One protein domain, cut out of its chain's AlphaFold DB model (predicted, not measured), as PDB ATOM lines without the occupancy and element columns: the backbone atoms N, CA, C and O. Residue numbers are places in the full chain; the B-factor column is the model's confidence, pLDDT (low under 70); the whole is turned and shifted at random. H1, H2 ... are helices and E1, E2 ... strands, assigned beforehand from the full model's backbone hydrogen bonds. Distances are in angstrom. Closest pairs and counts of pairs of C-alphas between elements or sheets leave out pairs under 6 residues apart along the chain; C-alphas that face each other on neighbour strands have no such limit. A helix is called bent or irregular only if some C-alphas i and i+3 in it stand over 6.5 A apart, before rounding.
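AT A GLANCE: This is residues 468 to 627 and 635 to 664 of the 664 residues of the protein "AAA domain-containing protein" of Hymenobacter jeollabukensis (UniProt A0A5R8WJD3). Look for a rod-shaped whole of mostly crossed helices in two parts: the hairpin H2 H3 with H4 and H5 makes one end, and H6 to H9 form the body beyond them, with H9 crossing H6 and short H1 packed on H6. The two-stranded ribbon E1 E2 lies past H8 at the other end. The printed part has 190 residues with nine named helices and two named strands, in the order H1 to H8, E1, E2, H9; the strands are antiparallel and the class is mostly helix. It is only just loose, close to compact, with a radius of gyration of the C-alphas of 19.7 A and spans of 68 by 33 by 29 A.

IN THESE COORDINATES: Find C-alpha 469 at (-4.690, -27.023, -16.026), where H1, residues 469 to 472, begins. Next come H2, residues 474 to 484, and H3, residues 495 to 508, 20.1 A long. H4 is residues 516 to 528, 17.8 A, and H5 is residues 532 to 537. At C-alpha 549, (-1.850, -33.101, -19.624), H6 starts and runs 21.7 A to residue 564. H7, residues 581 to 599, is 25.2 A long, has a kink of 29 degrees near residue 588, and is irregular, only just: C-alphas 590 and 593 are 6.9 A apart. H8 is residues 604 to 611, E1 616 to 620 and E2 639 to 643. H9, residues 650 to 661, runs 17.8 A to C-alpha 661 at (-2.589, -25.594, -34.166).

HOW THE PARTS SIT: Start at the hub, H6. With residues 549 to 554 alone it touches H1, closest at the C-alphas of Pro 469 and Gln 550, 4.7 A. It touches H9 at a steep tilt of 58 degrees, closest at the C-alphas of Leu 552 and Tyr 657, 5.7 A, and H8 at 39 degrees, also steep, at those of Arg 559 and Ile 610, 5.8 A. H6 and H7 are only just apart, closest 8.3 A. H7 only just touches H8, with 3 pairs of C-alphas within 8 A, closest at Leu 596 and Leu 607, 6.5 A. The C-alphas of Trp 604 in H8 and Tyr 641 in E2 are 5.5 A apart. Between E1 and E2, N 617 and O 642 are 2.8 A apart, within hydrogen-bond range. H2 and H3 form a helical hairpin, only just touching with 3 pairs within 8 A, closest at the C-alphas of Pro 474 and Leu 508, 6.6 A. H2 touches H5 at the C-alphas of Ala 475 and Glu 536, 5.6 A; H4 and H5 touch only at the corner, closest at those of Leu 526 and Ile 535, 6.2 A. Every O i to N i+4 pair is within hydrogen-bond range in H2, H3, H5, H6 and H8, against 8 of 9 in H4, 13 of 15 in H7 and 4 of 8 in H9; H1 is too short for such a pair.

THE WHOLE: The two C-alphas farthest apart, Asn 517 and Leu 627, are 69.6 A apart. Residues 628 to 634 are not printed, and C-alphas 627 and 635 are 10.8 A apart across this cut. The links H5 to H6 and H6 to H7 are long. Mean pLDDT of the printed part is 83.1, and 27 residues are under 70, among them 620 to 627 and 659 to 664.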
ATOM      1  N   ARG A 468      -7.749 -25.647 -13.055       93.44
ATOM      2  CA  ARG A 468      -6.368 -25.134 -13.090       93.44
ATOM      3  C   ARG A 468      -5.458 -26.098 -13.867       93.44
ATOM      4  O   ARG A 468      -4.757 -26.902 -13.248       93.44
ATOM      5  N   PRO A 469      -5.491 -26.104 -15.212       95.12
ATOM      6  CA  PRO A 469      -4.690 -27.023 -16.026       95.12
ATOM      7  C   PRO A 469      -3.179 -26.843 -15.854       95.12
ATOM      8  O   PRO A 469      -2.433 -27.790 -16.074       95.12
ATOM      9  N   GLN A 470      -2.728 -25.674 -15.393       92.81
ATOM     10  CA  GLN A 470      -1.322 -25.363 -15.107       92.81
ATOM     11  C   GLN A 470      -0.720 -26.331 -14.081       92.81
ATOM     12  O   GLN A 470       0.432 -26.729 -14.204       92.81
ATOM     13  N   LEU A 471      -1.534 -26.825 -13.139       90.62
ATOM     14  CA  LEU A 471      -1.119 -27.849 -12.177       90.62
ATOM     15  C   LEU A 471      -0.781 -29.192 -12.844       90.62
ATOM     16  O   LEU A 471      -0.217 -30.063 -12.197       90.62
ATOM     17  N   LEU A 472      -1.128 -29.398 -14.115       95.00
ATOM     18  CA  LEU A 472      -0.875 -30.621 -14.881       95.00
ATOM     19  C   LEU A 472       0.255 -30.459 -15.907       95.00
ATOM     20  O   LEU A 472       0.379 -31.292 -16.809       95.00
ATOM     21  N   SER A 473       1.069 -29.406 -15.803       94.69
ATOM     22  CA  SER A 473       2.265 -29.288 -16.634       94.69
ATOM     23  C   SER A 473       3.227 -30.463 -16.364       94.69
ATOM     24  O   SER A 473       3.229 -31.026 -15.260       94.69
ATOM     25  N   PRO A 474       4.080 -30.849 -17.332       93.81
ATOM     26  CA  PRO A 474       5.092 -31.881 -17.108       93.81
ATOM     27  C   PRO A 474       5.984 -31.604 -15.888       93.81
ATOM     28  O   PRO A 474       6.241 -32.514 -15.096       93.81
ATOM     29  N   ALA A 475       6.399 -30.349 -15.690       90.56
ATOM     30  CA  ALA A 475       7.209 -29.938 -14.547       90.56
ATOM     31  C   ALA A 475       6.457 -30.137 -13.221       90.56
ATOM     32  O   ALA A 475       6.989 -30.757 -12.297       90.56
ATOM     33  N   GLN A 476       5.192 -29.707 -13.150       90.12
ATOM     34  CA  GLN A 476       4.339 -29.900 -11.973       90.12
ATOM     35  C   GLN A 476       4.078 -31.383 -11.685       90.12
ATOM     36  O   GLN A 476       4.079 -31.803 -10.528       90.12
ATOM     37  N   MET A 477       3.895 -32.211 -12.716       92.31
ATOM     38  CA  MET A 477       3.733 -33.659 -12.554       92.31
ATOM     39  C   MET A 477       4.981 -34.308 -11.945       92.31
ATOM     40  O   MET A 477       4.858 -35.064 -10.980       92.31
ATOM     41  N   ILE A 478       6.175 -33.987 -12.459       88.44
ATOM     42  CA  ILE A 478       7.447 -34.503 -11.923       88.44
ATOM     43  C   ILE A 478       7.671 -34.003 -10.494       88.44
ATOM     44  O   ILE A 478       8.057 -34.780  -9.618       88.44
ATOM     45  N   PHE A 479       7.392 -32.726 -10.239       86.06
ATOM     46  CA  PHE A 479       7.474 -32.135  -8.910       86.06
ATOM     47  C   PHE A 479       6.586 -32.888  -7.907       86.06
ATOM     48  O   PHE A 479       7.091 -33.405  -6.910       86.06
ATOM     49  N   ARG A 480       5.287 -33.055  -8.196       87.00
ATOM     50  CA  ARG A 480       4.368 -33.801  -7.314       87.00
ATOM     51  C   ARG A 480       4.801 -35.247  -7.111       87.00
ATOM     52  O   ARG A 480       4.727 -35.754  -5.993       87.00
ATOM     53  N   PHE A 481       5.239 -35.910  -8.183       86.56
ATOM     54  CA  PHE A 481       5.737 -37.280  -8.120       86.56
ATOM     55  C   PHE A 481       6.891 -37.394  -7.122       86.56
ATOM     56  O   PHE A 481       6.867 -38.260  -6.255       86.56
ATOM     57  N   ARG A 482       7.854 -36.471  -7.167       82.12
ATOM     58  CA  ARG A 482       8.987 -36.462  -6.236       82.12
ATOM     59  C   ARG A 482       8.572 -36.215  -4.789       82.12
ATOM     60  O   ARG A 482       9.039 -36.929  -3.904       82.12
ATOM     61  N   PHE A 483       7.644 -35.290  -4.546       78.56
ATOM     62  CA  PHE A 483       7.115 -35.046  -3.200       78.56
ATOM     63  C   PHE A 483       6.382 -36.257  -2.612       78.56
ATOM     64  O   PHE A 483       6.494 -36.513  -1.414       78.56
ATOM     65  N   LYS A 484       5.703 -37.062  -3.443       81.44
ATOM     66  CA  LYS A 484       5.056 -38.310  -2.999       81.44
ATOM     67  C   LYS A 484       6.042 -39.253  -2.297       81.44
ATOM     68  O   LYS A 484       5.653 -39.908  -1.334       81.44
ATOM     69  N   TYR A 485       7.300 -39.286  -2.736       78.06
ATOM     70  CA  TYR A 485       8.344 -40.162  -2.196       78.06
ATOM     71  C   TYR A 485       9.365 -39.430  -1.310       78.06
ATOM     72  O   TYR A 485      10.356 -40.028  -0.911       78.06
ATOM     73  N   ALA A 486       9.124 -38.168  -0.933       75.12
ATOM     74  CA  ALA A 486      10.068 -37.370  -0.137       75.12
ATOM     75  C   ALA A 486      10.326 -37.900   1.290       75.12
ATOM     76  O   ALA A 486      11.222 -37.414   1.969       75.12
ATOM     77  N   HIS A 487       9.537 -38.874   1.747       74.50
ATOM     78  CA  HIS A 487       9.700 -39.532   3.043       74.50
ATOM     79  C   HIS A 487      10.729 -40.672   3.024       74.50
ATOM     80  O   HIS A 487      11.127 -41.134   4.091       74.50
ATOM     81  N   TYR A 488      11.154 -41.130   1.845       70.12
ATOM     82  CA  TYR A 488      12.262 -42.071   1.723       70.12
ATOM     83  C   TYR A 488      13.588 -41.308   1.772       70.12
ATOM     84  O   TYR A 488      13.735 -40.283   1.109       70.12
ATOM     85  N   GLU A 489      14.572 -41.831   2.507       69.94
ATOM     86  CA  GLU A 489      15.922 -41.245   2.541       69.94
ATOM     87  C   GLU A 489      16.616 -41.326   1.174       69.94
ATOM     88  O   GLU A 489      17.337 -40.407   0.784       69.94
ATOM     89  N   GLN A 490      16.377 -42.411   0.427       71.81
ATOM     90  CA  GLN A 490      16.892 -42.617  -0.929       71.81
ATOM     91  C   GLN A 490      15.793 -43.173  -1.849       71.81
ATOM     92  O   GLN A 490      15.809 -44.356  -2.185       71.81
ATOM     93  N   PRO A 491      14.834 -42.339  -2.294       72.38
ATOM     94  CA  PRO A 491      13.713 -42.780  -3.127       72.38
ATOM     95  C   PRO A 491      14.163 -43.525  -4.389       72.38
ATOM     96  O   PRO A 491      13.565 -44.516  -4.781       72.38
ATOM     97  N   TRP A 492      15.269 -43.091  -4.998       73.06
ATOM     98  CA  TRP A 492      15.845 -43.689  -6.208       73.06
ATOM     99  C   TRP A 492      16.427 -45.100  -6.010       73.06
ATOM    100  O   TRP A 492      16.790 -45.736  -6.998       73.06
ATOM    101  N   ALA A 493      16.537 -45.586  -4.771       75.75
ATOM    102  CA  ALA A 493      16.916 -46.964  -4.465       75.75
ATOM    103  C   ALA A 493      15.699 -47.907  -4.374       75.75
ATOM    104  O   ALA A 493      15.865 -49.123  -4.455       75.75
ATOM    105  N   GLU A 494      14.484 -47.363  -4.246       84.38
ATOM    106  CA  GLU A 494      13.259 -48.150  -4.098       84.38
ATOM    107  C   GLU A 494      12.767 -48.674  -5.462       84.38
ATOM    108  O   GLU A 494      12.490 -47.877  -6.368       84.38
ATOM    109  N   PRO A 495      12.579 -49.999  -5.644       86.69
ATOM    110  CA  PRO A 495      12.139 -50.564  -6.924       86.69
ATOM    111  C   PRO A 495      10.798 -50.002  -7.419       86.69
ATOM    112  O   PRO A 495      10.601 -49.820  -8.624       86.69
ATOM    113  N   GLU A 496       9.878 -49.704  -6.497       87.25
ATOM    114  CA  GLU A 496       8.581 -49.100  -6.819       87.25
ATOM    115  C   GLU A 496       8.743 -47.686  -7.393       87.25
ATOM    116  O   GLU A 496       8.126 -47.361  -8.408       87.25
ATOM    117  N   TYR A 497       9.610 -46.869  -6.785       86.75
ATOM    118  CA  TYR A 497       9.912 -45.520  -7.260       86.75
ATOM    119  C   TYR A 497      10.500 -45.565  -8.667       86.75
ATOM    120  O   TYR A 497      10.013 -44.864  -9.550       86.75
ATOM    121  N   VAL A 498      11.510 -46.411  -8.895       84.94
ATOM    122  CA  VAL A 498      12.205 -46.495 -10.189       84.94
ATOM    123  C   VAL A 498      11.235 -46.881 -11.303       84.94
ATOM    124  O   VAL A 498      11.231 -46.262 -12.368       84.94
ATOM    125  N   LYS A 499      10.366 -47.865 -11.048       89.81
ATOM    126  CA  LYS A 499       9.333 -48.273 -12.003       89.81
ATOM    127  C   LYS A 499       8.349 -47.135 -12.289       89.81
ATOM    128  O   LYS A 499       8.044 -46.875 -13.451       89.81
ATOM    129  N   ALA A 500       7.858 -46.462 -11.250       90.00
ATOM    130  CA  ALA A 500       6.891 -45.380 -11.399       90.00
ATOM    131  C   ALA A 500       7.498 -44.135 -12.077       90.00
ATOM    132  O   ALA A 500       6.830 -43.486 -12.880       90.00
ATOM    133  N   GLU A 501       8.773 -43.832 -11.812       89.81
ATOM    134  CA  GLU A 501       9.522 -42.764 -12.479       89.81
ATOM    135  C   GLU A 501       9.675 -43.078 -13.968       89.81
ATOM    136  O   GLU A 501       9.381 -42.231 -14.808       89.81
ATOM    137  N   GLN A 502      10.052 -44.313 -14.311       90.44
ATOM    138  CA  GLN A 502      10.173 -44.736 -15.704       90.44
ATOM    139  C   GLN A 502       8.853 -44.583 -16.469       90.44
ATOM    140  O   GLN A 502       8.850 -44.008 -17.555       90.44
ATOM    141  N   GLN A 503       7.739 -45.029 -15.886       93.12
ATOM    142  CA  GLN A 503       6.410 -44.896 -16.492       93.12
ATOM    143  C   GLN A 503       5.994 -43.434 -16.698       93.12
ATOM    144  O   GLN A 503       5.437 -43.085 -17.742       93.12
ATOM    145  N   LEU A 504       6.280 -42.567 -15.722       93.88
ATOM    146  CA  LEU A 504       5.961 -41.145 -15.817       93.88
ATOM    147  C   LEU A 504       6.786 -40.469 -16.915       93.88
ATOM    148  O   LEU A 504       6.250 -39.701 -17.709       93.88
ATOM    149  N   PHE A 505       8.080 -40.760 -16.983       92.06
ATOM    150  CA  PHE A 505       8.976 -40.158 -17.968       92.06
ATOM    151  C   PHE A 505       8.685 -40.652 -19.386       92.06
ATOM    152  O   PHE A 505       8.740 -39.864 -20.329       92.06
ATOM    153  N   GLU A 506       8.300 -41.921 -19.535       93.75
ATOM    154  CA  GLU A 506       7.801 -42.473 -20.795       93.75
ATOM    155  C   GLU A 506       6.526 -41.751 -21.251       93.75
ATOM    156  O   GLU A 506       6.456 -41.293 -22.392       93.75
ATOM    157  N   LEU A 507       5.554 -41.556 -20.350       95.25
ATOM    158  CA  LEU A 507       4.332 -40.802 -20.645       95.25
ATOM    159  C   LEU A 507       4.639 -39.367 -21.096       95.25
ATOM    160  O   LEU A 507       4.035 -38.881 -22.054       95.25
ATOM    161  N   LEU A 508       5.564 -38.689 -20.414       94.38
ATOM    162  CA  LEU A 508       5.970 -37.312 -20.715       94.38
ATOM    163  C   LEU A 508       6.926 -37.212 -21.919       94.38
ATOM    164  O   LEU A 508       7.174 -36.112 -22.422       94.38
ATOM    165  N   GLY A 509       7.444 -38.343 -22.406       91.62
ATOM    166  CA  GLY A 509       8.393 -38.422 -23.513       91.62
ATOM    167  C   GLY A 509       9.652 -37.595 -23.260       91.62
ATOM    168  O   GLY A 509      10.054 -36.812 -24.126       91.62
ATOM    169  N   CYS A 510      10.233 -37.717 -22.066       87.25
ATOM    170  CA  CYS A 510      11.492 -37.074 -21.695       87.25
ATOM    171  C   CYS A 510      12.532 -38.119 -21.243       87.25
ATOM    172  O   CYS A 510      12.167 -39.187 -20.741       87.25
ATOM    173  N   PRO A 511      13.838 -37.859 -21.440       78.56
ATOM    174  CA  PRO A 511      14.874 -38.788 -21.007       78.56
ATOM    175  C   PRO A 511      14.892 -38.898 -19.480       78.56
ATOM    176  O   PRO A 511      14.688 -37.908 -18.776       78.56
ATOM    177  N   LEU A 512      15.195 -40.095 -18.963       74.19
ATOM    178  CA  LEU A 512      15.420 -40.289 -17.530       74.19
ATOM    179  C   LEU A 512      16.527 -39.339 -17.056       74.19
ATOM    180  O   LEU A 512      17.662 -39.403 -17.535       74.19
ATOM    181  N   LEU A 513      16.201 -38.481 -16.092       69.12
ATOM    182  CA  LEU A 513      17.147 -37.551 -15.481       69.12
ATOM    183  C   LEU A 513      18.049 -38.329 -14.513       69.12
ATOM    184  O   LEU A 513      17.795 -38.362 -13.309       69.12
ATOM    185  N   LYS A 514      19.067 -39.015 -15.047       66.56
ATOM    186  CA  LYS A 514      20.005 -39.859 -14.287       66.56
ATOM    187  C   LYS A 514      21.279 -39.102 -13.899       66.56
ATOM    188  O   LYS A 514      21.797 -38.305 -14.675       66.56
ATOM    189  N   GLY A 515      21.811 -39.422 -12.718       62.34
ATOM    190  CA  GLY A 515      23.095 -38.924 -12.210       62.34
ATOM    191  C   GLY A 515      22.953 -37.853 -11.126       62.34
ATOM    192  O   GLY A 515      22.123 -36.948 -11.229       62.34
ATOM    193  N   GLU A 516      23.794 -37.935 -10.089       60.22
ATOM    194  CA  GLU A 516      23.747 -37.018  -8.938       60.22
ATOM    195  C   GLU A 516      23.860 -35.541  -9.345       60.22
ATOM    196  O   GLU A 516      23.173 -34.695  -8.774       60.22
ATOM    197  N   ASN A 517      24.665 -35.242 -10.370       64.69
ATOM    198  CA  ASN A 517      24.911 -33.882 -10.868       64.69
ATOM    199  C   ASN A 517      23.688 -33.233 -11.534       64.69
ATOM    200  O   ASN A 517      23.669 -32.020 -11.701       64.69
ATOM    201  N   VAL A 518      22.669 -34.017 -11.896       69.75
ATOM    202  CA  VAL A 518      21.400 -33.525 -12.456       69.75
ATOM    203  C   VAL A 518      20.295 -33.618 -11.404       69.75
ATOM    204  O   VAL A 518      19.516 -32.687 -11.226       69.75
ATOM    205  N   GLN A 519      20.248 -34.713 -10.641       70.62
ATOM    206  CA  GLN A 519      19.186 -34.942  -9.664       70.62
ATOM    207  C   GLN A 519      19.292 -34.047  -8.423       70.62
ATOM    208  O   GLN A 519      18.264 -33.506  -8.011       70.62
ATOM    209  N   LYS A 520      20.492 -33.852  -7.848       69.81
ATOM    210  CA  LYS A 520      20.683 -33.032  -6.631       69.81
ATOM    211  C   LYS A 520      20.331 -31.552  -6.855       69.81
ATOM    212  O   LYS A 520      19.607 -31.008  -6.020       69.81
ATOM    213  N   PRO A 521      20.761 -30.886  -7.949       72.94
ATOM    214  CA  PRO A 521      20.384 -29.494  -8.204       72.94
ATOM    215  C   PRO A 521      18.885 -29.313  -8.434       72.94
ATOM    216  O   PRO A 521      18.300 -28.410  -7.845       72.94
ATOM    217  N   ILE A 522      18.253 -30.197  -9.217       74.06
ATOM    218  CA  ILE A 522      16.798 -30.169  -9.431       74.06
ATOM    219  C   ILE A 522      16.076 -30.380  -8.101       74.06
ATOM    220  O   ILE A 522      15.178 -29.620  -7.770       74.06
ATOM    221  N   TRP A 523      16.483 -31.367  -7.297       73.56
ATOM    222  CA  TRP A 523      15.878 -31.601  -5.985       73.56
ATOM    223  C   TRP A 523      15.969 -30.363  -5.089       73.56
ATOM    224  O   TRP A 523      14.959 -29.934  -4.544       73.56
ATOM    225  N   LYS A 524      17.153 -29.742  -5.004       75.38
ATOM    226  CA  LYS A 524      17.373 -28.509  -4.236       75.38
ATOM    227  C   LYS A 524      16.538 -27.333  -4.757       75.38
ATOM    228  O   LYS A 524      16.013 -26.558  -3.961       75.38
ATOM    229  N   ALA A 525      16.414 -27.184  -6.075       76.88
ATOM    230  CA  ALA A 525      15.580 -26.153  -6.687       76.88
ATOM    231  C   ALA A 525      14.096 -26.372  -6.356       76.88
ATOM    232  O   ALA A 525      13.413 -25.435  -5.961       76.88
ATOM    233  N   LEU A 526      13.612 -27.614  -6.425       74.62
ATOM    234  CA  LEU A 526      12.217 -27.945  -6.135       74.62
ATOM    235  C   LEU A 526      11.876 -27.813  -4.646       74.62
ATOM    236  O   LEU A 526      10.805 -27.313  -4.320       74.62
ATOM    237  N   THR A 527      12.767 -28.202  -3.730       72.19
ATOM    238  CA  THR A 527      12.515 -28.043  -2.285       72.19
ATOM    239  C   THR A 527      12.553 -26.589  -1.818       72.19
ATOM    240  O   THR A 527      12.004 -26.281  -0.765       72.19
ATOM    241  N   SER A 528      13.175 -25.695  -2.591       72.69
ATOM    242  CA  SER A 528      13.206 -24.252  -2.324       72.69
ATOM    243  C   SER A 528      12.212 -23.445  -3.168       72.69
ATOM    244  O   SER A 528      12.103 -22.231  -2.986       72.69
ATOM    245  N   ALA A 529      11.469 -24.095  -4.069       73.44
ATOM    246  CA  ALA A 529      10.491 -23.426  -4.913       73.44
ATOM    247  C   ALA A 529       9.285 -22.951  -4.085       73.44
ATOM    248  O   ALA A 529       8.658 -23.708  -3.348       73.44
ATOM    249  N   SER A 530       8.939 -21.676  -4.246       71.69
ATOM    250  CA  SER A 530       7.825 -20.992  -3.569       71.69
ATOM    251  C   SER A 530       6.680 -20.624  -4.522       71.69
ATOM    252  O   SER A 530       5.586 -20.258  -4.079       71.69
ATOM    253  N   SER A 531       6.904 -20.762  -5.832       77.62
ATOM    254  CA  SER A 531       5.949 -20.443  -6.898       77.62
ATOM    255  C   SER A 531       5.957 -21.498  -8.005       77.62
ATOM    256  O   SER A 531       6.950 -22.200  -8.199       77.62
ATOM    257  N   GLU A 532       4.858 -21.581  -8.757       80.06
ATOM    258  CA  GLU A 532       4.730 -22.489  -9.906       80.06
ATOM    259  C   GLU A 532       5.771 -22.186 -10.991       80.06
ATOM    260  O   GLU A 532       6.354 -23.110 -11.549       80.06
ATOM    261  N   GLN A 533       6.085 -20.906 -11.217       84.31
ATOM    262  CA  GLN A 533       7.079 -20.489 -12.206       84.31
ATOM    263  C   GLN A 533       8.481 -21.022 -11.883       84.31
ATOM    264  O   GLN A 533       9.170 -21.504 -12.772       84.31
ATOM    265  N   GLN A 534       8.886 -21.017 -10.610       85.00
ATOM    266  CA  GLN A 534      10.182 -21.576 -10.201       85.00
ATOM    267  C   GLN A 534      10.277 -23.084 -10.468       85.00
ATOM    268  O   GLN A 534      11.365 -23.594 -10.736       85.00
ATOM    269  N   ILE A 535       9.148 -23.797 -10.399       84.81
ATOM    270  CA  ILE A 535       9.080 -25.220 -10.746       84.81
ATOM    271  C   ILE A 535       9.242 -25.392 -12.260       84.81
ATOM    272  O   ILE A 535      10.016 -26.247 -12.679       84.81
ATOM    273  N   GLU A 536       8.572 -24.573 -13.076       87.62
ATOM    274  CA  GLU A 536       8.742 -24.592 -14.538       87.62
ATOM    275  C   GLU A 536      10.190 -24.288 -14.949       87.62
ATOM    276  O   GLU A 536      10.792 -25.035 -15.724       87.62
ATOM    277  N   ASP A 537      10.785 -23.243 -14.373       86.44
ATOM    278  CA  ASP A 537      12.152 -22.812 -14.673       86.44
ATOM    279  C   ASP A 537      13.179 -23.916 -14.355       86.44
ATOM    280  O   ASP A 537      14.150 -24.103 -15.094       86.44
ATOM    281  N   ALA A 538      12.936 -24.711 -13.304       84.81
ATOM    282  CA  ALA A 538      13.786 -25.842 -12.928       84.81
ATOM    283  C   ALA A 538      13.816 -26.967 -13.978       84.81
ATOM    284  O   ALA A 538      14.730 -27.793 -13.953       84.81
ATOM    285  N   PHE A 539      12.851 -27.003 -14.900       85.81
ATOM    286  CA  PHE A 539      12.775 -27.976 -15.990       85.81
ATOM    287  C   PHE A 539      12.877 -27.335 -17.381       85.81
ATOM    288  O   PHE A 539      12.712 -28.037 -18.376       85.81
ATOM    289  N   ALA A 540      13.220 -26.046 -17.488       85.06
ATOM    290  CA  ALA A 540      13.280 -25.327 -18.766       85.06
ATOM    291  C   ALA A 540      14.259 -25.937 -19.793       85.06
ATOM    292  O   ALA A 540      14.089 -25.766 -20.998       85.06
ATOM    293  N   PHE A 541      15.276 -26.673 -19.335       81.75
ATOM    294  CA  PHE A 541      16.238 -27.376 -20.193       81.75
ATOM    295  C   PHE A 541      15.761 -28.767 -20.650       81.75
ATOM    296  O   PHE A 541      16.453 -29.430 -21.424       81.75
ATOM    297  N   VAL A 542      14.613 -29.244 -20.159       84.69
ATOM    298  CA  VAL A 542      14.068 -30.565 -20.480       84.69
ATOM    299  C   VAL A 542      13.071 -30.448 -21.624       84.69
ATOM    300  O   VAL A 542      12.066 -29.747 -21.539       84.69
ATOM    301  N   HIS A 543      13.323 -31.190 -22.700       87.56
ATOM    302  CA  HIS A 543      12.372 -31.314 -23.796       87.56
ATOM    303  C   HIS A 543      11.344 -32.416 -23.494       87.56
ATOM    304  O   HIS A 543      11.705 -33.582 -23.322       87.56
ATOM    305  N   PHE A 544      10.059 -32.061 -23.502       90.88
ATOM    306  CA  PHE A 544       8.939 -32.989 -23.325       90.88
ATOM    307  C   PHE A 544       8.276 -33.283 -24.676       90.88
ATOM    308  O   PHE A 544       7.737 -32.378 -25.312       90.88
ATOM    309  N   SER A 545       8.319 -34.541 -25.126       91.50
ATOM    310  CA  SER A 545       7.761 -34.963 -26.427       91.50
ATOM    311  C   SER A 545       6.488 -35.816 -26.332       91.50
ATOM    312  O   SER A 545       5.817 -36.026 -27.346       91.50
ATOM    313  N   GLY A 546       6.153 -36.291 -25.129       93.19
ATOM    314  CA  GLY A 546       5.006 -37.154 -24.862       93.19
ATOM    315  C   GLY A 546       3.718 -36.379 -24.583       93.19
ATOM    316  O   GLY A 546       3.473 -35.306 -25.138       93.19
ATOM    317  N   VAL A 547       2.861 -36.934 -23.726       95.56
ATOM    318  CA  VAL A 547       1.548 -36.357 -23.422       95.56
ATOM    319  C   VAL A 547       1.686 -35.164 -22.478       95.56
ATOM    320  O   VAL A 547       2.100 -35.304 -21.330       95.56
ATOM    321  N   ASN A 548       1.252 -33.989 -22.933       96.12
ATOM    322  CA  ASN A 548       1.104 -32.810 -22.086       96.12
ATOM    323  C   ASN A 548      -0.336 -32.723 -21.538       96.12
ATOM    324  O   ASN A 548      -1.263 -32.363 -22.269       96.12
ATOM    325  N   LEU A 549      -0.524 -33.065 -20.257       97.06
ATOM    326  CA  LEU A 549      -1.850 -33.101 -19.624       97.06
ATOM    327  C   LEU A 549      -2.475 -31.713 -19.434       97.06
ATOM    328  O   LEU A 549      -3.697 -31.602 -19.519       97.06
ATOM    329  N   GLN A 550      -1.668 -30.665 -19.244       96.69
ATOM    330  CA  GLN A 550      -2.140 -29.278 -19.238       96.69
ATOM    331  C   GLN A 550      -2.814 -28.932 -20.571       96.69
ATOM    332  O   GLN A 550      -4.005 -28.635 -20.592       96.69
ATOM    333  N   LYS A 551      -2.093 -29.066 -21.694       96.81
ATOM    334  CA  LYS A 551      -2.621 -28.755 -23.038       96.81
ATOM    335  C   LYS A 551      -3.841 -29.601 -23.394       96.81
ATOM    336  O   LYS A 551      -4.772 -29.115 -24.037       96.81
ATOM    337  N   LEU A 552      -3.826 -30.871 -22.993       96.56
ATOM    338  CA  LEU A 552      -4.943 -31.787 -23.180       96.56
ATOM    339  C   LEU A 552      -6.186 -31.299 -22.429       96.56
ATOM    340  O   LEU A 552      -7.244 -31.189 -23.045       96.56
ATOM    341  N   LEU A 553      -6.069 -30.972 -21.137       96.94
ATOM    342  CA  LEU A 553      -7.205 -30.496 -20.348       96.94
ATOM    343  C   LEU A 553      -7.692 -29.123 -20.825       96.94
ATOM    344  O   LEU A 553      -8.898 -28.938 -20.957       96.94
ATOM    345  N   ASP A 554      -6.776 -28.203 -21.143       96.62
ATOM    346  CA  ASP A 554      -7.093 -26.894 -21.729       96.62
ATOM    347  C   ASP A 554      -7.935 -27.057 -22.997       96.62
ATOM    348  O   ASP A 554      -9.001 -26.458 -23.122       96.62
ATOM    349  N   THR A 555      -7.506 -27.923 -23.917       96.50
ATOM    350  CA  THR A 555      -8.209 -28.123 -25.190       96.50
ATOM    351  C   THR A 555      -9.585 -28.762 -24.992       96.50
ATOM    352  O   THR A 555     -10.551 -28.354 -25.635       96.50
ATOM    353  N   LEU A 556      -9.704 -29.752 -24.098       95.12
ATOM    354  CA  LEU A 556     -11.005 -30.343 -23.768       95.12
ATOM    355  C   LEU A 556     -11.946 -29.298 -23.161       95.12
ATOM    356  O   LEU A 556     -13.100 -29.206 -23.574       95.12
ATOM    357  N   ASN A 557     -11.445 -28.485 -22.230       95.94
ATOM    358  CA  ASN A 557     -12.234 -27.460 -21.556       95.94
ATOM    359  C   ASN A 557     -12.646 -26.328 -22.489       95.94
ATOM    360  O   ASN A 557     -13.803 -25.937 -22.437       95.94
ATOM    361  N   GLN A 558     -11.775 -25.880 -23.396       95.44
ATOM    362  CA  GLN A 558     -12.130 -24.902 -24.430       95.44
ATOM    363  C   GLN A 558     -13.265 -25.412 -25.322       95.44
ATOM    364  O   GLN A 558     -14.213 -24.685 -25.616       95.44
ATOM    365  N   ARG A 559     -13.207 -26.686 -25.735       95.19
ATOM    366  CA  ARG A 559     -14.262 -27.298 -26.555       95.19
ATOM    367  C   ARG A 559     -15.572 -27.457 -25.776       95.19
ATOM    368  O   ARG A 559     -16.640 -27.220 -26.333       95.19
ATOM    369  N   LEU A 560     -15.505 -27.840 -24.499       93.44
ATOM    370  CA  LEU A 560     -16.677 -27.952 -23.624       93.44
ATOM    371  C   LEU A 560     -17.316 -26.597 -23.341       93.44
ATOM    372  O   LEU A 560     -18.530 -26.463 -23.460       93.44
ATOM    373  N   GLU A 561     -16.507 -25.592 -23.025       92.75
ATOM    374  CA  GLU A 561     -16.964 -24.229 -22.782       92.75
ATOM    375  C   GLU A 561     -17.652 -23.655 -24.021       92.75
ATOM    376  O   GLU A 561     -18.732 -23.082 -23.906       92.75
ATOM    377  N   TYR A 562     -17.099 -23.901 -25.213       92.75
ATOM    378  CA  TYR A 562     -17.720 -23.500 -26.473       92.75
ATOM    379  C   TYR A 562     -19.076 -24.187 -26.731       92.75
ATOM    380  O   TYR A 562     -20.000 -23.552 -27.235       92.75
ATOM    381  N   LEU A 563     -19.213 -25.480 -26.406       89.62
ATOM    382  CA  LEU A 563     -20.429 -26.251 -26.709       89.62
ATOM    383  C   LEU A 563     -21.522 -26.175 -25.634       89.62
ATOM    384  O   LEU A 563     -22.699 -26.318 -25.964       89.62
ATOM    385  N   LEU A 564     -21.150 -26.034 -24.361       89.00
ATOM    386  CA  LEU A 564     -22.051 -26.167 -23.208       89.00
ATOM    387  C   LEU A 564     -21.923 -25.025 -22.188       89.00
ATOM    388  O   LEU A 564     -22.841 -24.823 -21.395       89.00
ATOM    389  N   GLY A 565     -20.813 -24.284 -22.204       89.19
ATOM    390  CA  GLY A 565     -20.494 -23.243 -21.230       89.19
ATOM    391  C   GLY A 565     -19.537 -23.697 -20.123       89.19
ATOM    392  O   GLY A 565     -19.257 -24.883 -19.941       89.19
ATOM    393  N   ARG A 566     -19.033 -22.718 -19.366       88.44
ATOM    394  CA  ARG A 566     -17.964 -22.879 -18.361       88.44
ATOM    395  C   ARG A 566     -18.257 -23.882 -17.239       88.44
ATOM    396  O   ARG A 566     -17.341 -24.504 -16.712       88.44
ATOM    397  N   ASP A 567     -19.526 -24.067 -16.883       87.12
ATOM    398  CA  ASP A 567     -19.927 -24.964 -15.791       87.12
ATOM    399  C   ASP A 567     -19.714 -26.448 -16.120       87.12
ATOM    400  O   ASP A 567     -19.655 -27.278 -15.214       87.12
ATOM    401  N   TYR A 568     -19.534 -26.780 -17.401       91.62
ATOM    402  CA  TYR A 568     -19.324 -28.143 -17.897       91.62
ATOM    403  C   TYR A 568     -17.847 -28.501 -18.091       91.62
ATOM    404  O   TYR A 568     -17.540 -29.586 -18.586       91.62
ATOM    405  N   CYS A 569     -16.915 -27.616 -17.733       94.44
ATOM    406  CA  CYS A 569     -15.495 -27.926 -17.838       94.44
ATOM    407  C   CYS A 569     -15.097 -29.095 -16.917       94.44
ATOM    408  O   CYS A 569     -15.672 -29.336 -15.860       94.44
ATOM    409  N   LEU A 570     -14.056 -29.822 -17.300       94.69
ATOM    410  CA  LEU A 570     -13.459 -30.879 -16.498       94.69
ATOM    411  C   LEU A 570     -12.414 -30.289 -15.554       94.69
ATOM    412  O   LEU A 570     -11.541 -29.510 -15.951       94.69
ATOM    413  N   GLY A 571     -12.475 -30.679 -14.289       93.88
ATOM    414  CA  GLY A 571     -11.498 -30.256 -13.305       93.88
ATOM    415  C   GLY A 571     -10.204 -31.075 -13.325       93.88
ATOM    416  O   GLY A 571     -10.171 -32.269 -13.621       93.88
ATOM    417  N   HIS A 572      -9.110 -30.413 -12.949       94.31
ATOM    418  CA  HIS A 572      -7.756 -30.965 -12.966       94.31
ATOM    419  C   HIS A 572      -7.564 -32.177 -12.037       94.31
ATOM    420  O   HIS A 572      -6.741 -33.041 -12.339       94.31
ATOM    421  N   ALA A 573      -8.342 -32.303 -10.952       92.31
ATOM    422  CA  ALA A 573      -8.192 -33.380  -9.968       92.31
ATOM    423  C   ALA A 573      -8.323 -34.787 -10.575       92.31
ATOM    424  O   ALA A 573      -7.755 -35.740 -10.045       92.31
ATOM    425  N   TRP A 574      -9.028 -34.932 -11.701       92.00
ATOM    426  CA  TRP A 574      -9.177 -36.218 -12.386       92.00
ATOM    427  C   TRP A 574      -7.864 -36.742 -12.961       92.00
ATOM    428  O   TRP A 574      -7.643 -37.951 -12.978       92.00
ATOM    429  N   LEU A 575      -6.993 -35.831 -13.396       95.19
ATOM    430  CA  LEU A 575      -5.720 -36.131 -14.045       95.19
ATOM    431  C   LEU A 575      -4.525 -36.021 -13.085       95.19
ATOM    432  O   LEU A 575      -3.438 -36.488 -13.410       95.19
ATOM    433  N   MET A 576      -4.710 -35.462 -11.882       91.06
ATOM    434  CA  MET A 576      -3.634 -35.268 -10.895       91.06
ATOM    435  C   MET A 576      -2.921 -36.568 -10.488       91.06
ATOM    436  O   MET A 576      -1.731 -36.532 -10.171       91.06
ATOM    437  N   GLY A 577      -3.632 -37.699 -10.500       89.69
ATOM    438  CA  GLY A 577      -3.093 -39.020 -10.158       89.69
ATOM    439  C   GLY A 577      -2.473 -39.797 -11.324       89.69
ATOM    440  O   GLY A 577      -2.034 -40.924 -11.121       89.69
ATOM    441  N   VAL A 578      -2.460 -39.245 -12.541       94.81
ATOM    442  CA  VAL A 578      -1.932 -39.936 -13.724       94.81
ATOM    443  C   VAL A 578      -0.404 -39.885 -13.728       94.81
ATOM    444  O   VAL A 578       0.187 -38.808 -13.750       94.81
ATOM    445  N   SER A 579       0.225 -41.060 -13.759       93.12
ATOM    446  CA  SER A 579       1.681 -41.220 -13.862       93.12
ATOM    447  C   SER A 579       2.121 -42.256 -14.901       93.12
ATOM    448  O   SER A 579       3.298 -42.578 -14.965       93.12
ATOM    449  N   SER A 580       1.199 -42.812 -15.691       95.31
ATOM    450  CA  SER A 580       1.504 -43.751 -16.778       95.31
ATOM    451  C   SER A 580       0.455 -43.663 -17.886       95.31
ATOM    452  O   SER A 580      -0.624 -43.089 -17.689       95.31
ATOM    453  N   LEU A 581       0.752 -44.253 -19.048       95.88
ATOM    454  CA  LEU A 581      -0.201 -44.345 -20.154       95.88
ATOM    455  C   LEU A 581      -1.433 -45.176 -19.771       95.88
ATOM    456  O   LEU A 581      -2.553 -44.759 -20.054       95.88
ATOM    457  N   GLU A 582      -1.253 -46.305 -19.081       95.25
ATOM    458  CA  GLU A 582      -2.368 -47.135 -18.606       95.25
ATOM    459  C   GLU A 582      -3.243 -46.364 -17.615       95.25
ATOM    460  O   GLU A 582      -4.471 -46.425 -17.689       95.25
ATOM    461  N   GLY A 583      -2.624 -45.585 -16.721       95.56
ATOM    462  CA  GLY A 583      -3.340 -44.709 -15.797       95.56
ATOM    463  C   GLY A 583      -4.176 -43.660 -16.532       95.56
ATOM    464  O   GLY A 583      -5.343 -43.455 -16.198       95.56
ATOM    465  N   LEU A 584      -3.618 -43.035 -17.575       96.50
ATOM    466  CA  LEU A 584      -4.338 -42.066 -18.403       96.50
ATOM    467  C   LEU A 584      -5.514 -42.713 -19.148       96.50
ATOM    468  O   LEU A 584      -6.627 -42.185 -19.124       96.50
ATOM    469  N   GLN A 585      -5.289 -43.877 -19.764       95.56
ATOM    470  CA  GLN A 585      -6.335 -44.656 -20.428       95.56
ATOM    471  C   GLN A 585      -7.462 -45.013 -19.454       95.56
ATOM    472  O   GLN A 585      -8.633 -44.828 -19.784       95.56
ATOM    473  N   ALA A 586      -7.129 -45.476 -18.248       95.25
ATOM    474  CA  ALA A 586      -8.107 -45.828 -17.224       95.25
ATOM    475  C   ALA A 586      -8.934 -44.613 -16.777       95.25
ATOM    476  O   ALA A 586     -10.158 -44.710 -16.687       95.25
ATOM    477  N   VAL A 587      -8.301 -43.455 -16.552       95.62
ATOM    478  CA  VAL A 587      -9.018 -42.211 -16.222       95.62
ATOM    479  C   VAL A 587      -9.962 -41.806 -17.354       95.62
ATOM    480  O   VAL A 587     -11.105 -41.429 -17.092       95.62
ATOM    481  N   PHE A 588      -9.535 -41.929 -18.612       94.62
ATOM    482  CA  PHE A 588     -10.398 -41.615 -19.746       94.62
ATOM    483  C   PHE A 588     -11.594 -42.563 -19.860       94.62
ATOM    484  O   PHE A 588     -12.720 -42.091 -19.994       94.62
ATOM    485  N   ARG A 589     -11.367 -43.878 -19.753       92.81
ATOM    486  CA  ARG A 589     -12.426 -44.899 -19.842       92.81
ATOM    487  C   ARG A 589     -13.442 -44.793 -18.714       92.81
ATOM    488  O   ARG A 589     -14.631 -44.923 -18.967       92.81
ATOM    489  N   ASN A 590     -12.972 -44.556 -17.490       93.00
ATOM    490  CA  ASN A 590     -13.799 -44.714 -16.295       93.00
ATOM    491  C   ASN A 590     -14.326 -43.390 -15.729       93.00
ATOM    492  O   ASN A 590     -15.197 -43.419 -14.868       93.00
ATOM    493  N   LYS A 591     -13.783 -42.239 -16.153       92.94
ATOM    494  CA  LYS A 591     -14.183 -40.920 -15.629       92.94
ATOM    495  C   LYS A 591     -14.510 -39.925 -16.737       92.94
ATOM    496  O   LYS A 591     -15.632 -39.435 -16.792       92.94
ATOM    497  N   VAL A 592     -13.560 -39.650 -17.636       93.19
ATOM    498  CA  VAL A 592     -13.726 -38.589 -18.651       93.19
ATOM    499  C   VAL A 592     -14.844 -38.921 -19.633       93.19
ATOM    500  O   VAL A 592     -15.765 -38.130 -19.791       93.19
ATOM    501  N   ILE A 593     -14.783 -40.082 -20.287       91.94
ATOM    502  CA  ILE A 593     -15.764 -40.465 -21.309       91.94
ATOM    503  C   ILE A 593     -17.171 -40.618 -20.715       91.94
ATOM    504  O   ILE A 593     -18.077 -40.021 -21.292       91.94
ATOM    505  N   PRO A 594     -17.374 -41.320 -19.581       91.31
ATOM    506  CA  PRO A 594     -18.684 -41.380 -18.932       91.31
ATOM    507  C   PRO A 594     -19.266 -39.995 -18.630       91.31
ATOM    508  O   PRO A 594     -20.399 -39.717 -19.004       91.31
ATOM    509  N   GLN A 595     -18.468 -39.068 -18.087       91.31
ATOM    510  CA  GLN A 595     -18.952 -37.707 -17.846       91.31
ATOM    511  C   GLN A 595     -19.360 -36.990 -19.138       91.31
ATOM    512  O   GLN A 595     -20.375 -36.295 -19.181       91.31
ATOM    513  N   LEU A 596     -18.566 -37.129 -20.202       91.00
ATOM    514  CA  LEU A 596     -18.903 -36.536 -21.494       91.00
ATOM    515  C   LEU A 596     -20.192 -37.140 -22.071       91.00
ATOM    516  O   LEU A 596     -20.957 -36.425 -22.715       91.00
ATOM    517  N   GLN A 597     -20.458 -38.427 -21.832       89.44
ATOM    518  CA  GLN A 597     -21.716 -39.070 -22.221       89.44
ATOM    519  C   GLN A 597     -22.907 -38.482 -21.456       89.44
ATOM    520  O   GLN A 597     -23.929 -38.200 -22.080       89.44
ATOM    521  N   ASP A 598     -22.755 -38.210 -20.158       88.81
ATOM    522  CA  ASP A 598     -23.795 -37.556 -19.350       88.81
ATOM    523  C   ASP A 598     -24.096 -36.133 -19.846       88.81
ATOM    524  O   ASP A 598     -25.244 -35.682 -19.854       88.81
ATOM    525  N   PHE A 599     -23.072 -35.415 -20.314       89.25
ATOM    526  CA  PHE A 599     -23.238 -34.080 -20.890       89.25
ATOM    527  C   PHE A 599     -23.928 -34.093 -22.260       89.25
ATOM    528  O   PHE A 599     -24.682 -33.163 -22.577       89.25
ATOM    529  N   PHE A 600     -23.713 -35.151 -23.050       86.94
ATOM    530  CA  PHE A 600     -24.254 -35.325 -24.399       86.94
ATOM    531  C   PHE A 600     -25.063 -36.632 -24.557       86.94
ATOM    532  O   PHE A 600     -24.668 -37.499 -25.348       86.94
ATOM    533  N   PRO A 601     -26.226 -36.780 -23.888       82.69
ATOM    534  CA  PRO A 601     -27.017 -38.007 -23.959       82.69
ATOM    535  C   PRO A 601     -27.411 -38.337 -25.403       82.69
ATOM    536  O   PRO A 601     -28.009 -37.515 -26.100       82.69
ATOM    537  N   GLY A 602     -27.043 -39.529 -25.876       75.19
ATOM    538  CA  GLY A 602     -27.357 -40.006 -27.230       75.19
ATOM    539  C   GLY A 602     -26.625 -39.297 -28.379       75.19
ATOM    540  O   GLY A 602     -26.827 -39.672 -29.533       75.19
ATOM    541  N   ASN A 603     -25.751 -38.313 -28.111       81.75
ATOM    542  CA  ASN A 603     -25.061 -37.534 -29.145       81.75
ATOM    543  C   ASN A 603     -23.549 -37.806 -29.177       81.75
ATOM    544  O   ASN A 603     -22.710 -36.984 -28.802       81.75
ATOM    545  N   TRP A 604     -23.208 -38.979 -29.697       80.50
ATOM    546  CA  TRP A 604     -21.833 -39.453 -29.848       80.50
ATOM    547  C   TRP A 604     -20.995 -38.623 -30.835       80.50
ATOM    548  O   TRP A 604     -19.775 -38.544 -30.688       80.50
ATOM    549  N   GLY A 605     -21.634 -37.953 -31.801       80.62
ATOM    550  CA  GLY A 605     -20.956 -37.044 -32.730       80.62
ATOM    551  C   GLY A 605     -20.344 -35.834 -32.014       80.62
ATOM    552  O   GLY A 605     -19.182 -35.503 -32.248       80.62
ATOM    553  N   ARG A 606     -21.077 -35.222 -31.070       84.88
ATOM    554  CA  ARG A 606     -20.549 -34.135 -30.220       84.88
ATOM    555  C   ARG A 606     -19.408 -34.605 -29.324       84.88
ATOM    556  O   ARG A 606     -18.414 -33.901 -29.180       84.88
ATOM    557  N   LEU A 607     -19.499 -35.820 -28.790       85.56
ATOM    558  CA  LEU A 607     -18.407 -36.418 -28.024       85.56
ATOM    559  C   LEU A 607     -17.140 -36.567 -28.893       85.56
ATOM    560  O   LEU A 607     -16.040 -36.231 -28.451       85.56
ATOM    561  N   GLY A 608     -17.296 -36.960 -30.162       84.75
ATOM    562  CA  GLY A 608     -16.214 -36.970 -31.149       84.75
ATOM    563  C   GLY A 608     -15.633 -35.590 -31.471       84.75
ATOM    564  O   GLY A 608     -14.434 -35.489 -31.718       84.75
ATOM    565  N   GLN A 609     -16.424 -34.514 -31.413       87.12
ATOM    566  CA  GLN A 609     -15.914 -33.140 -31.548       87.12
ATOM    567  C   GLN A 609     -15.041 -32.732 -30.352       87.12
ATOM    568  O   GLN A 609     -14.046 -32.033 -30.535       87.12
ATOM    569  N   ILE A 610     -15.369 -33.205 -29.144       91.06
ATOM    570  CA  ILE A 610     -14.567 -32.969 -27.935       91.06
ATOM    571  C   ILE A 610     -13.262 -33.777 -27.962       91.06
ATOM    572  O   ILE A 610     -12.187 -33.203 -27.789       91.06
ATOM    573  N   LEU A 611     -13.332 -35.096 -28.181       89.56
ATOM    574  CA  LEU A 611     -12.171 -35.996 -28.090       89.56
ATOM    575  C   LEU A 611     -11.333 -36.060 -29.376       89.56
ATOM    576  O   LEU A 611     -10.150 -36.385 -29.332       89.56
ATOM    577  N   GLY A 612     -11.921 -35.742 -30.526       86.50
ATOM    578  CA  GLY A 612     -11.297 -35.880 -31.838       86.50
ATOM    579  C   GLY A 612     -11.488 -37.264 -32.473       86.50
ATOM    580  O   GLY A 612     -11.807 -38.260 -31.823       86.50
ATOM    581  N   LYS A 613     -11.241 -37.328 -33.789       83.88
ATOM    582  CA  LYS A 613     -11.518 -38.502 -34.641       83.88
ATOM    583  C   LYS A 613     -10.783 -39.781 -34.227       83.88
ATOM    584  O   LYS A 613     -11.231 -40.866 -34.554       83.88
ATOM    585  N   ARG A 614      -9.657 -39.684 -33.511       87.81
ATOM    586  CA  ARG A 614      -8.871 -40.864 -33.107       87.81
ATOM    587  C   ARG A 614      -9.523 -41.676 -31.981       87.81
ATOM    588  O   ARG A 614      -9.181 -42.844 -31.809       87.81
ATOM    589  N   PHE A 615     -10.462 -41.078 -31.246       88.06
ATOM    590  CA  PHE A 615     -11.169 -41.720 -30.133       88.06
ATOM    591  C   PHE A 615     -12.504 -42.346 -30.538       88.06
ATOM    592  O   PHE A 615     -13.075 -43.109 -29.758       88.06
ATOM    593  N   VAL A 616     -12.996 -42.040 -31.740       85.62
ATOM    594  CA  VAL A 616     -14.338 -42.406 -32.189       85.62
ATOM    595  C   VAL A 616     -14.263 -43.121 -33.530       85.62
ATOM    596  O   VAL A 616     -13.597 -42.658 -34.450       85.62
ATOM    597  N   THR A 617     -14.983 -44.229 -33.651       83.44
ATOM    598  CA  THR A 617     -15.198 -44.925 -34.915       83.44
ATOM    599  C   THR A 617     -16.530 -44.477 -35.503       83.44
ATOM    600  O   THR A 617     -17.562 -44.544 -34.837       83.44
ATOM    601  N   GLU A 618     -16.508 -44.020 -36.752       81.38
ATOM    602  CA  GLU A 618     -17.705 -43.701 -37.525       81.38
ATOM    603  C   GLU A 618     -18.132 -44.923 -38.340       81.38
ATOM    604  O   GLU A 618     -17.349 -45.476 -39.113       81.38
ATOM    605  N   ARG A 619     -19.383 -45.349 -38.170       73.81
ATOM    606  CA  ARG A 619     -20.025 -46.378 -38.982       73.81
ATOM    607  C   ARG A 619     -21.191 -45.740 -39.726       73.81
ATOM    608  O   ARG A 619     -22.212 -45.417 -39.119       73.81
ATOM    609  N   ALA A 620     -21.041 -45.590 -41.038       64.44
ATOM    610  CA  ALA A 620     -22.148 -45.207 -41.902       64.44
ATOM    611  C   ALA A 620     -23.240 -46.283 -41.819       64.44
ATOM    612  O   ALA A 620     -22.963 -47.477 -41.987       64.44
ATOM    613  N   LEU A 621     -24.471 -45.872 -41.526       61.44
ATOM    614  CA  LEU A 621     -25.619 -46.749 -41.689       61.44
ATOM    615  C   LEU A 621     -25.901 -46.862 -43.189       61.44
ATOM    616  O   LEU A 621     -26.343 -45.904 -43.814       61.44
ATOM    617  N   ALA A 622     -25.621 -48.026 -43.776       56.81
ATOM    618  CA  ALA A 622     -26.323 -48.418 -44.993       56.81
ATOM    619  C   ALA A 622     -27.809 -48.620 -44.644       56.81
ATOM    620  O   ALA A 622     -28.101 -49.035 -43.516       56.81
ATOM    621  N   THR A 623     -28.718 -48.354 -45.591       55.22
ATOM    622  CA  THR A 623     -30.144 -48.737 -45.528       55.22
ATOM    623  C   THR A 623     -30.254 -50.136 -44.926       55.22
ATOM    624  O   THR A 623     -29.684 -51.099 -45.454       55.22
ATOM    625  N   SER A 624     -30.822 -50.225 -43.724       53.47
ATOM    626  CA  SER A 624     -30.609 -51.380 -42.858       53.47
ATOM    627  C   SER A 624     -31.730 -52.398 -43.030       53.47
ATOM    628  O   SER A 624     -32.876 -52.060 -42.755       53.47
ATOM    629  N   PRO A 625     -31.431 -53.677 -43.320       55.62
ATOM    630  CA  PRO A 625     -32.430 -54.750 -43.279       55.62
ATOM    631  C   PRO A 625     -32.930 -55.084 -41.853       55.62
ATOM    632  O   PRO A 625     -33.657 -56.057 -41.676       55.62
ATOM    633  N   LEU A 626     -32.514 -54.333 -40.819       57.34
ATOM    634  CA  LEU A 626     -32.878 -54.553 -39.410       57.34
ATOM    635  C   LEU A 626     -34.147 -53.802 -38.971       57.34
ATOM    636  O   LEU A 626     -34.687 -54.112 -37.912       57.34
ATOM    637  N   LEU A 627     -34.608 -52.817 -39.747       60.12
ATOM    638  CA  LEU A 627     -35.847 -52.081 -39.489       60.12
ATOM    639  C   LEU A 627     -36.944 -52.673 -40.382       60.12
ATOM    640  O   LEU A 627     -36.891 -52.550 -41.598       60.12
ATOM    641  N   PRO A 635     -33.568 -43.114 -41.790       54.34
ATOM    642  CA  PRO A 635     -32.671 -41.998 -41.589       54.34
ATOM    643  C   PRO A 635     -31.563 -42.019 -42.647       54.34
ATOM    644  O   PRO A 635     -30.454 -42.493 -42.390       54.34
ATOM    645  N   GLU A 636     -31.848 -41.487 -43.834       48.69
ATOM    646  CA  GLU A 636     -30.833 -41.245 -44.855       48.69
ATOM    647  C   GLU A 636     -29.703 -40.383 -44.260       48.69
ATOM    648  O   GLU A 636     -29.919 -39.293 -43.726       48.69
ATOM    649  N   GLY A 637     -28.471 -40.898 -44.301       55.06
ATOM    650  CA  GLY A 637     -27.277 -40.152 -43.895       55.06
ATOM    651  C   GLY A 637     -26.972 -40.091 -42.391       55.06
ATOM    652  O   GLY A 637     -26.124 -39.292 -41.990       55.06
ATOM    653  N   ARG A 638     -27.592 -40.916 -41.530       59.25
ATOM    654  CA  ARG A 638     -27.162 -41.004 -40.117       59.25
ATOM    655  C   ARG A 638     -25.887 -41.846 -39.963       59.25
ATOM    656  O   ARG A 638     -25.879 -43.050 -40.202       59.25
ATOM    657  N   SER A 639     -24.820 -41.223 -39.470       67.81
ATOM    658  CA  SER A 639     -23.627 -41.921 -38.978       67.81
ATOM    659  C   SER A 639     -23.813 -42.355 -37.524       67.81
ATOM    660  O   SER A 639     -24.173 -41.546 -36.666       67.81
ATOM    661  N   LEU A 640     -23.530 -43.625 -37.226       71.25
ATOM    662  CA  LEU A 640     -23.374 -44.090 -35.851       71.25
ATOM    663  C   LEU A 640     -21.922 -43.922 -35.426       71.25
ATOM    664  O   LEU A 640     -21.004 -44.374 -36.107       71.25
ATOM    665  N   TYR A 641     -21.724 -43.306 -34.270       79.25
ATOM    666  CA  TYR A 641     -20.408 -43.114 -33.682       79.25
ATOM    667  C   TYR A 641     -20.278 -43.988 -32.439       79.25
ATOM    668  O   TYR A 641     -21.173 -44.009 -31.595       79.25
ATOM    669  N   THR A 642     -19.160 -44.692 -32.314       80.94
ATOM    670  CA  THR A 642     -18.828 -45.475 -31.119       80.94
ATOM    671  C   THR A 642     -17.435 -45.119 -30.626       80.94
ATOM    672  O   THR A 642     -16.566 -44.731 -31.403       80.94
ATOM    673  N   ILE A 643     -17.200 -45.230 -29.320       84.00
ATOM    674  CA  ILE A 643     -15.852 -45.068 -28.769       84.00
ATOM    675  C   ILE A 643     -14.985 -46.246 -29.211       84.00
ATOM    676  O   ILE A 643     -15.401 -47.404 -29.119       84.00
ATOM    677  N   ARG A 644     -13.765 -45.954 -29.671       84.94
ATOM    678  CA  ARG A 644     -12.797 -46.984 -30.060       84.94
ATOM    679  C   ARG A 644     -12.458 -47.859 -28.848       84.94
ATOM    680  O   ARG A 644     -12.035 -47.342 -27.817       84.94
ATOM    681  N   ASN A 645     -12.613 -49.176 -28.986       72.62
ATOM    682  CA  ASN A 645     -12.419 -50.130 -27.883       72.62
ATOM    683  C   ASN A 645     -10.943 -50.562 -27.690       72.62
ATOM    684  O   ASN A 645     -10.575 -51.161 -26.682       72.62
ATOM    685  N   GLU A 646     -10.075 -50.243 -28.651       79.62
ATOM    686  CA  GLU A 646      -8.635 -50.507 -28.579       79.62
ATOM    687  C   GLU A 646      -7.931 -49.602 -27.554       79.62
ATOM    688  O   GLU A 646      -8.431 -48.539 -27.173       79.62
ATOM    689  N   ALA A 647      -6.744 -50.008 -27.095       84.25
ATOM    690  CA  ALA A 647      -5.916 -49.163 -26.240       84.25
ATOM    691  C   ALA A 647      -5.501 -47.876 -26.986       84.25
ATOM    692  O   ALA A 647      -5.131 -47.912 -28.162       84.25
ATOM    693  N   TRP A 648      -5.591 -46.723 -26.317       92.50
ATOM    694  CA  TRP A 648      -5.165 -45.439 -26.884       92.50
ATOM    695  C   TRP A 648      -3.673 -45.223 -26.666       92.50
ATOM    696  O   TRP A 648      -3.187 -45.248 -25.540       92.50
ATOM    697  N   SER A 649      -2.945 -45.001 -27.749       94.31
ATOM    698  CA  SER A 649      -1.525 -44.668 -27.737       94.31
ATOM    699  C   SER A 649      -1.277 -43.229 -27.266       94.31
ATOM    700  O   SER A 649      -2.190 -42.402 -27.245       94.31
ATOM    701  N   ILE A 650      -0.016 -42.902 -26.961       93.44
ATOM    702  CA  ILE A 650       0.429 -41.519 -26.699       93.44
ATOM    703  C   ILE A 650      -0.007 -40.578 -27.832       93.44
ATOM    704  O   ILE A 650      -0.514 -39.489 -27.565       93.44
ATOM    705  N   GLU A 651       0.117 -41.009 -29.091       92.50
ATOM    706  CA  GLU A 651      -0.246 -40.184 -30.249       92.50
ATOM    707  C   GLU A 651      -1.750 -39.892 -30.317       92.50
ATOM    708  O   GLU A 651      -2.148 -38.794 -30.709       92.50
ATOM    709  N   ASP A 652      -2.599 -40.832 -29.884       93.44
ATOM    710  CA  ASP A 652      -4.040 -40.592 -29.818       93.44
ATOM    711  C   ASP A 652      -4.343 -39.427 -28.861       93.44
ATOM    712  O   ASP A 652      -5.024 -38.482 -29.256       93.44
ATOM    713  N   PHE A 653      -3.756 -39.413 -27.660       94.81
ATOM    714  CA  PHE A 653      -3.915 -38.306 -26.708       94.81
ATOM    715  C   PHE A 653      -3.296 -36.995 -27.203       94.81
ATOM    716  O   PHE A 653      -3.904 -35.934 -27.060       94.81
ATOM    717  N   CYS A 654      -2.117 -37.048 -27.825       94.00
ATOM    718  CA  CYS A 654      -1.472 -35.869 -28.403       94.00
ATOM    719  C   CYS A 654      -2.310 -35.225 -29.516       94.00
ATOM    720  O   CYS A 654      -2.327 -34.000 -29.652       94.00
ATOM    721  N   SER A 655      -3.058 -36.022 -30.284       93.38
ATOM    722  CA  SER A 655      -3.912 -35.515 -31.361       93.38
ATOM    723  C   SER A 655      -5.014 -34.561 -30.883       93.38
ATOM    724  O   SER A 655      -5.439 -33.694 -31.656       93.38
ATOM    725  N   ILE A 656      -5.430 -34.662 -29.611       92.50
ATOM    726  CA  ILE A 656      -6.463 -33.805 -29.013       92.50
ATOM    727  C   ILE A 656      -6.066 -32.336 -29.145       92.50
ATOM    728  O   ILE A 656      -6.883 -31.545 -29.602       92.50
ATOM    729  N   TYR A 657      -4.818 -31.994 -28.809       92.69
ATOM    730  CA  TYR A 657      -4.333 -30.611 -28.737       92.69
ATOM    731  C   TYR A 657      -3.332 -30.229 -29.841       92.69
ATOM    732  O   TYR A 657      -2.960 -29.067 -29.953       92.69
ATOM    733  N   ARG A 658      -2.880 -31.178 -30.676       86.50
ATOM    734  CA  ARG A 658      -2.092 -30.872 -31.890       86.50
ATOM    735  C   ARG A 658      -2.967 -30.446 -33.070       86.50
ATOM    736  O   ARG A 658      -2.527 -29.683 -33.927       86.50
ATOM    737  N   SER A 659      -4.212 -30.919 -33.112       61.56
ATOM    738  CA  SER A 659      -5.188 -30.553 -34.149       61.56
ATOM    739  C   SER A 659      -5.667 -29.098 -34.053       61.56
ATOM    740  O   SER A 659      -6.141 -28.553 -35.043       61.56
ATOM    741  N   SER A 660      -5.502 -28.449 -32.898       51.25
ATOM    742  CA  SER A 660      -5.859 -27.044 -32.651       51.25
ATOM    743  C   SER A 660      -4.825 -26.031 -33.166       51.25
ATOM    744  O   SER A 660      -5.097 -24.837 -33.146       51.25
ATOM    745  N   THR A 661      -3.666 -26.476 -33.664       38.88
ATOM    746  CA  THR A 661      -2.589 -25.594 -34.166       38.88
ATOM    747  C   THR A 661      -2.731 -25.172 -35.637       38.88
ATOM    748  O   THR A 661      -1.817 -24.563 -36.180       38.88
ATOM    749  N   VAL A 662      -3.860 -25.460 -36.296       33.47
ATOM    750  CA  VAL A 662      -4.140 -25.009 -37.675       33.47
ATOM    751  C   VAL A 662      -5.241 -23.945 -37.658       33.47
ATOM    752  O   VAL A 662      -6.359 -24.182 -38.101       33.47
ATOM    753  N   ALA A 663      -4.926 -22.790 -37.074       31.95
ATOM    754  CA  ALA A 663      -5.614 -21.514 -37.284       31.95
ATOM    755  C   ALA A 663      -4.747 -20.386 -36.694       31.95
ATOM    756  O   ALA A 663      -5.071 -19.809 -35.657       31.95
ATOM    757  N   SER A 664      -3.608 -20.121 -37.333       27.06
ATOM    758  CA  SER A 664      -2.879 -18.852 -37.228       27.06
ATOM    759  C   SER A 664      -2.572 -18.353 -38.624       27.06
ATOM    760  O   SER A 664      -1.943 -19.154 -39.359       27.06
TER     761      SER A 664